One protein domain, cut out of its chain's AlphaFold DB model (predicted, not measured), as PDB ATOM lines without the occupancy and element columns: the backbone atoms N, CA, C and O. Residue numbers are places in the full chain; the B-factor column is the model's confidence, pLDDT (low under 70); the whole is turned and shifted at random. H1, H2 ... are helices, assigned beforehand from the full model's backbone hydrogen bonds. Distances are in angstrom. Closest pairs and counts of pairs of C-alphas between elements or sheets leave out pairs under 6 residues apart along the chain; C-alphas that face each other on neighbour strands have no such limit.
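What this domain is: This is residues 60 to 107 of the 107 residues of the protein "Integrase-recombinase" of Candidatus Magnetoglobus multicellularis str. Araruama (UniProt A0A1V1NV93). Two helices of equal residue count, H1 and H2, make a loose, open angle: H2 starts beside H1 and runs away from it, about perpendicular. The link of residues 74 to 82 folds back from the end of H1 to the start of H2, and the short H3 lies beyond the far end of H2, apart from H1. The printed part has 48 residues with three named helices, in the order H1, H2, H3, and no named strand; the class is all helix. It is loose, with a radius of gyration of the C-alphas of 13.3 A, and only just elongated, spanning 34 by 22 by 13 A.

Where its parts are: Find C-alpha 60 at (-45.327, 30.056, 4.714); from there H1, residues 60 to 73, runs 20.3 A to C-alpha 73 at (-46.871, 31.151, 24.961), mostly along z. H2, residues 83 to 96, begins at C-alpha 83 at (-41.675, 23.874, 11.271) and runs 20.0 A. H3 is residues 102 to 105.

How they stand to each other: Look first at Gln 64 and Val 83: their C-alphas, 6.5 A apart, are the closest of H1 and H2. These helices only just touch, with 3 pairs of C-alphas within 8 A, through residues 63 to 67 of H1 and residue 83 of H2 alone. Their lines stand about perpendicular, only just, at 70.3 degrees. H3 is apart from H1, and only just apart from H2, the closest C-alphas being 8.2 A apart. In H1 and H2 every O i to N i+4 pair is within hydrogen-bond range; H3 is too short for such a pair, and its 1 pair of O i and N i+3 is not within range.

The domain as a whole: The C-alphas of Asp 73 and Asp 102, 36.0 A apart, are the two farthest apart. The printed part has no cut; the link from H1 to H2 is short, that from H2 to H3 tight. The mean pLDDT of the printed part is 78.5, and residues 98 to 107 are under 70.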
ATOM      1  N   PRO A  60     -46.057  30.962   3.826       86.44
ATOM      2  CA  PRO A  60     -45.327  30.056   4.714       86.44
ATOM      3  C   PRO A  60     -44.681  30.743   5.929       86.44
ATOM      4  O   PRO A  60     -44.563  30.144   7.001       86.44
ATOM      5  N   ARG A  61     -44.284  32.014   5.803       87.94
ATOM      6  CA  ARG A  61     -43.731  32.829   6.896       87.94
ATOM      7  C   ARG A  61     -44.755  33.050   8.003       87.94
ATOM      8  O   ARG A  61     -44.374  33.102   9.171       87.94
ATOM      9  N   SER A  62     -46.044  33.123   7.674       87.25
ATOM     10  CA  SER A  62     -47.119  33.237   8.667       87.25
ATOM     11  C   SER A  62     -47.172  32.010   9.572       87.25
ATOM     12  O   SER A  62     -47.313  32.159  10.783       87.25
ATOM     13  N   VAL A  63     -46.949  30.810   9.021       89.88
ATOM     14  CA  VAL A  63     -46.863  29.568   9.809       89.88
ATOM     15  C   VAL A  63     -45.670  29.614  10.760       89.88
ATOM     16  O   VAL A  63     -45.803  29.288  11.936       89.88
ATOM     17  N   GLN A  64     -44.508  30.064  10.283       89.31
ATOM     18  CA  GLN A  64     -43.318  30.190  11.129       89.31
ATOM     19  C   GLN A  64     -43.522  31.199  12.267       89.31
ATOM     20  O   GLN A  64     -43.112  30.944  13.398       89.31
ATOM     21  N   ARG A  65     -44.181  32.330  11.988       89.44
ATOM     22  CA  ARG A  65     -44.521  33.340  13.001       89.44
ATOM     23  C   ARG A  65     -45.515  32.806  14.026       89.44
ATOM     24  O   ARG A  65     -45.293  32.999  15.217       89.44
ATOM     25  N   ALA A  66     -46.562  32.114  13.576       90.38
ATOM     26  CA  ALA A  66     -47.545  31.487  14.454       90.38
ATOM     27  C   ALA A  66     -46.893  30.438  15.363       90.38
ATOM     28  O   ALA A  66     -47.120  30.450  16.568       90.38
ATOM     29  N   LEU A  67     -46.009  29.598  14.811       91.38
ATOM     30  CA  LEU A  67     -45.244  28.633  15.594       91.38
ATOM     31  C   LEU A  67     -44.380  29.326  16.649       91.38
ATOM     32  O   LEU A  67     -44.375  28.912  17.801       91.38
ATOM     33  N   ARG A  68     -43.678  30.400  16.277       89.94
ATOM     34  CA  ARG A  68     -42.852  31.156  17.223       89.94
ATOM     35  C   ARG A  68     -43.687  31.747  18.362       89.94
ATOM     36  O   ARG A  68     -43.272  31.658  19.513       89.94
ATOM     37  N   ALA A  69     -44.851  32.315  18.057       90.94
ATOM     38  CA  ALA A  69     -45.767  32.822  19.074       90.94
ATOM     39  C   ALA A  69     -46.233  31.698  20.014       90.94
ATOM     40  O   ALA A  69     -46.092  31.830  21.225       90.94
ATOM     41  N   ALA A  70     -46.663  30.561  19.461       91.94
ATOM     42  CA  ALA A  70     -47.087  29.401  20.244       91.94
ATOM     43  C   ALA A  70     -45.964  28.841  21.134       91.94
ATOM     44  O   ALA A  70     -46.218  28.445  22.264       91.94
ATOM     45  N   THR A  71     -44.710  28.833  20.667       91.56
ATOM     46  CA  THR A  71     -43.578  28.372  21.492       91.56
ATOM     47  C   THR A  71     -43.284  29.292  22.670       91.56
ATOM     48  O   THR A  71     -42.876  28.806  23.720       91.56
ATOM     49  N   ILE A  72     -43.486  30.602  22.494       90.31
ATOM     50  CA  ILE A  72     -43.312  31.590  23.564       90.31
ATOM     51  C   ILE A  72     -44.437  31.435  24.590       90.31
ATOM     52  O   ILE A  72     -44.154  31.358  25.779       90.31
ATOM     53  N   ASP A  73     -45.681  31.332  24.121       93.00
ATOM     54  CA  ASP A  73     -46.871  31.151  24.961       93.00
ATOM     55  C   ASP A  73     -46.814  29.848  25.778       93.00
ATOM     56  O   ASP A  73     -47.085  29.833  26.972       93.00
ATOM     57  N   ALA A  74     -46.329  28.764  25.166       91.69
ATOM     58  CA  ALA A  74     -46.109  27.483  25.836       91.69
ATOM     59  C   ALA A  74     -44.885  27.461  26.781       91.69
ATOM     60  O   ALA A  74     -44.566  26.410  27.336       91.69
ATOM     61  N   GLY A  75     -44.153  28.572  26.937       92.44
ATOM     62  CA  GLY A  75     -42.991  28.665  27.830       92.44
ATOM     63  C   GLY A  75     -41.771  27.850  27.383       92.44
ATOM     64  O   GLY A  75     -40.901  27.527  28.193       92.44
ATOM     65  N   ILE A  76     -41.674  27.490  26.099       89.94
ATOM     66  CA  ILE A  76     -40.591  26.637  25.606       89.94
ATOM     67  C   ILE A  76     -39.311  27.465  25.433       89.94
ATOM     68  O   ILE A  76     -39.198  28.313  24.550       89.94
ATOM     69  N   THR A  77     -38.296  27.161  26.239       85.25
ATOM     70  CA  THR A  77     -37.008  27.882  26.263       85.25
ATOM     71  C   THR A  77     -36.029  27.443  25.170       85.25
ATOM     72  O   THR A  77     -35.016  28.107  24.918       85.25
ATOM     73  N   LYS A  78     -36.316  26.327  24.487       82.12
ATOM     74  CA  LYS A  78     -35.466  25.781  23.425       82.12
ATOM     75  C   LYS A  78     -35.373  26.761  22.256       82.12
ATOM     76  O   LYS A  78     -36.362  27.121  21.620       82.12
ATOM     77  N   ARG A  79     -34.143  27.157  21.926       74.81
ATOM     78  CA  ARG A  79     -33.867  28.063  20.804       74.81
ATOM     79  C   ARG A  79     -34.066  27.353  19.457       74.81
ATOM     80  O   ARG A  79     -33.830  26.154  19.335       74.81
ATOM     81  N   ARG A  80     -34.429  28.131  18.429       81.25
ATOM     82  CA  ARG A  80     -34.533  27.709  17.013       81.25
ATOM     83  C   ARG A  80     -35.588  26.628  16.725       81.25
ATOM     84  O   ARG A  80     -35.369  25.763  15.881       81.25
ATOM     85  N   ILE A  81     -36.747  26.688  17.379       87.06
ATOM     86  CA  ILE A  81     -37.890  25.853  16.984       87.06
ATOM     87  C   ILE A  81     -38.431  26.351  15.645       87.06
ATOM     88  O   ILE A  81     -38.774  27.523  15.488       87.06
ATOM     89  N   THR A  82     -38.493  25.449  14.671       89.06
ATOM     90  CA  THR A  82     -39.028  25.717  13.335       89.06
ATOM     91  C   THR A  82     -40.043  24.648  12.947       89.06
ATOM     92  O   THR A  82     -40.153  23.604  13.590       89.06
ATOM     93  N   VAL A  83     -40.753  24.871  11.841       88.75
ATOM     94  CA  VAL A  83     -41.675  23.874  11.271       88.75
ATOM     95  C   VAL A  83     -40.947  22.559  10.953       88.75
ATOM     96  O   VAL A  83     -41.509  21.482  11.127       88.75
ATOM     97  N   HIS A  84     -39.668  22.628  10.563       87.25
ATOM     98  CA  HIS A  84     -38.853  21.433  10.344       87.25
ATOM     99  C   HIS A  84     -38.624  20.661  11.646       87.25
ATOM    100  O   HIS A  84     -38.718  19.439  11.647       87.25
ATOM    101  N   THR A  85     -38.405  21.357  12.766       88.12
ATOM    102  CA  THR A  85     -38.286  20.725  14.088       88.12
ATOM    103  C   THR A  85     -39.541  19.923  14.427       88.12
ATOM    104  O   THR A  85     -39.424  18.766  14.813       88.12
ATOM    105  N   LEU A  86     -40.732  20.492  14.202       85.56
ATOM    106  CA  LEU A  86     -41.996  19.775  14.401       85.56
ATOM    107  C   LEU A  86     -42.127  18.554  13.487       85.56
ATOM    108  O   LEU A  86     -42.542  17.494  13.948       85.56
ATOM    109  N   ARG A  87     -41.740  18.676  12.210       85.31
ATOM    110  CA  ARG A  87     -41.751  17.546  11.269       85.31
ATOM    111  C   ARG A  87     -40.875  16.395  11.762       85.31
ATOM    112  O   ARG A  87     -41.300  15.246  11.694       85.31
ATOM    113  N   HIS A  88     -39.680  16.697  12.265       84.88
ATOM    114  CA  HIS A  88     -38.791  15.681  12.827       84.88
ATOM    115  C   HIS A  88     -39.394  15.028  14.072       84.88
ATOM    116  O   HIS A  88     -39.450  13.805  14.131       84.88
ATOM    117  N   SER A  89     -39.920  15.815  15.013       84.06
ATOM    118  CA  SER A  89     -40.553  15.281  16.225       84.06
ATOM    119  C   SER A  89     -41.771  14.407  15.922       84.06
ATOM    120  O   SER A  89     -41.919  13.351  16.525       84.06
ATOM    121  N   SER A  90     -42.611  14.800  14.959       80.56
ATOM    122  CA  SER A  90     -43.746  13.984  14.516       80.56
ATOM    123  C   SER A  90     -43.286  12.657  13.922       80.56
ATOM    124  O   SER A  90     -43.877  11.625  14.224       80.56
ATOM    125  N   ALA A  91     -42.220  12.676  13.116       76.75
ATOM    126  CA  ALA A  91     -41.672  11.460  12.543       76.75
ATOM    127  C   ALA A  91     -41.115  10.526  13.620       76.75
ATOM    128  O   ALA A  91     -41.433   9.345  13.590       76.75
ATOM    129  N   THR A  92     -40.361  11.036  14.595       82.38
ATOM    130  CA  THR A  92     -39.872  10.228  15.723       82.38
ATOM    131  C   THR A  92     -41.023   9.657  16.548       82.38
ATOM    132  O   THR A  92     -41.047   8.463  16.793       82.38
ATOM    133  N   HIS A  93     -42.034  10.461  16.886       78.38
ATOM    134  CA  HIS A  93     -43.157   9.996  17.703       78.38
ATOM    135  C   HIS A  93     -43.977   8.891  17.022       78.38
ATOM    136  O   HIS A  93     -44.427   7.948  17.662       78.38
ATOM    137  N   MET A  94     -44.185   9.000  15.712       72.12
ATOM    138  CA  MET A  94     -44.859   7.960  14.936       72.12
ATOM    139  C   MET A  94     -43.984   6.686  14.797       72.12
ATOM    140  O   MET A  94     -44.527   5.582  14.748       72.12
ATOM    141  N   LEU A  95     -42.647   6.807  14.796       72.56
ATOM    142  CA  LEU A  95     -41.733   5.654  14.847       72.56
ATOM    143  C   LEU A  95     -41.789   4.960  16.210       72.56
ATOM    144  O   LEU A  95     -41.915   3.738  16.264       72.56
ATOM    145  N   ASP A  96     -41.762   5.741  17.291       74.50
ATOM    146  CA  ASP A  96     -41.864   5.248  18.667       74.50
ATOM    147  C   ASP A  96     -43.214   4.558  18.914       74.50
ATOM    148  O   ASP A  96     -43.284   3.569  19.639       74.50
ATOM    149  N   SER A  97     -44.287   5.002  18.245       71.56
ATOM    150  CA  SER A  97     -45.596   4.335  18.277       71.56
ATOM    151  C   SER A  97     -45.671   3.054  17.427       71.56
ATOM    152  O   SER A  97     -46.761   2.532  17.203       71.56
ATOM    153  N   GLY A  98     -44.541   2.551  16.916       61.84
ATOM    154  CA  GLY A  98     -44.446   1.281  16.191       61.84
ATOM    155  C   GLY A  98     -44.825   1.338  14.707       61.84
ATOM    156  O   GLY A  98     -44.992   0.287  14.082       61.84
ATOM    157  N   ILE A  99     -44.959   2.527  14.105       63.28
ATOM    158  CA  ILE A  99     -45.230   2.651  12.664       63.28
ATOM    159  C   ILE A  99     -43.928   2.374  11.898       63.28
ATOM    160  O   ILE A  99     -42.951   3.109  12.016       63.28
ATOM    161  N   LYS A 100     -43.903   1.302  11.094       55.44
ATOM    162  CA  LYS A 100     -42.707   0.848  10.357       55.44
ATOM    163  C   LYS A 100     -42.122   1.941   9.446       55.44
ATOM    164  O   LYS A 100     -42.857   2.591   8.700       55.44
ATOM    165  N   LEU A 101     -40.787   2.052   9.431       53.34
ATOM    166  CA  LEU A 101     -39.983   2.979   8.608       53.34
ATOM    167  C   LEU A 101     -40.285   2.923   7.099       53.34
ATOM    168  O   LEU A 101     -40.163   3.937   6.414       53.34
ATOM    169  N   ASP A 102     -40.728   1.784   6.569       51.78
ATOM    170  CA  ASP A 102     -41.067   1.649   5.142       51.78
ATOM    171  C   ASP A 102     -42.275   2.508   4.738       51.78
ATOM    172  O   ASP A 102     -42.378   2.965   3.598       51.78
ATOM    173  N   THR A 103     -43.132   2.837   5.708       51.06
ATOM    174  CA  THR A 103     -44.223   3.807   5.553       51.06
ATOM    175  C   THR A 103     -43.673   5.227   5.335       51.06
ATOM    176  O   THR A 103     -44.254   6.007   4.588       51.06
ATOM    177  N   TYR A 104     -42.490   5.548   5.882       50.06
ATOM    178  CA  TYR A 104     -41.835   6.863   5.776       50.06
ATOM    179  C   TYR A 104     -41.052   7.097   4.507       50.06
ATOM    180  O   TYR A 104     -40.939   8.239   4.063       50.06
ATOM    181  N   ARG A 105     -40.537   6.044   3.870       46.88
ATOM    182  CA  ARG A 105     -39.923   6.196   2.543       46.88
ATOM    183  C   ARG A 105     -40.953   6.683   1.511       46.88
ATOM    184  O   ARG A 105     -40.573   7.310   0.518       46.88
ATOM    185  N   ASN A 106     -42.238   6.515   1.842       42.59
ATOM    186  CA  ASN A 106     -43.426   7.029   1.169       42.59
ATOM    187  C   ASN A 106     -44.133   8.209   1.910       42.59
ATOM    188  O   ASN A 106     -45.256   8.517   1.527       42.59
ATOM    189  N   PHE A 107     -43.475   8.927   2.855       43.38
ATOM    190  CA  PHE A 107     -43.839  10.277   3.393       43.38
ATOM    191  C   PHE A 107     -42.981  11.473   2.926       43.38
ATOM    192  O   PHE A 107     -41.767  11.300   2.689       43.38
TER     193      PHE A 107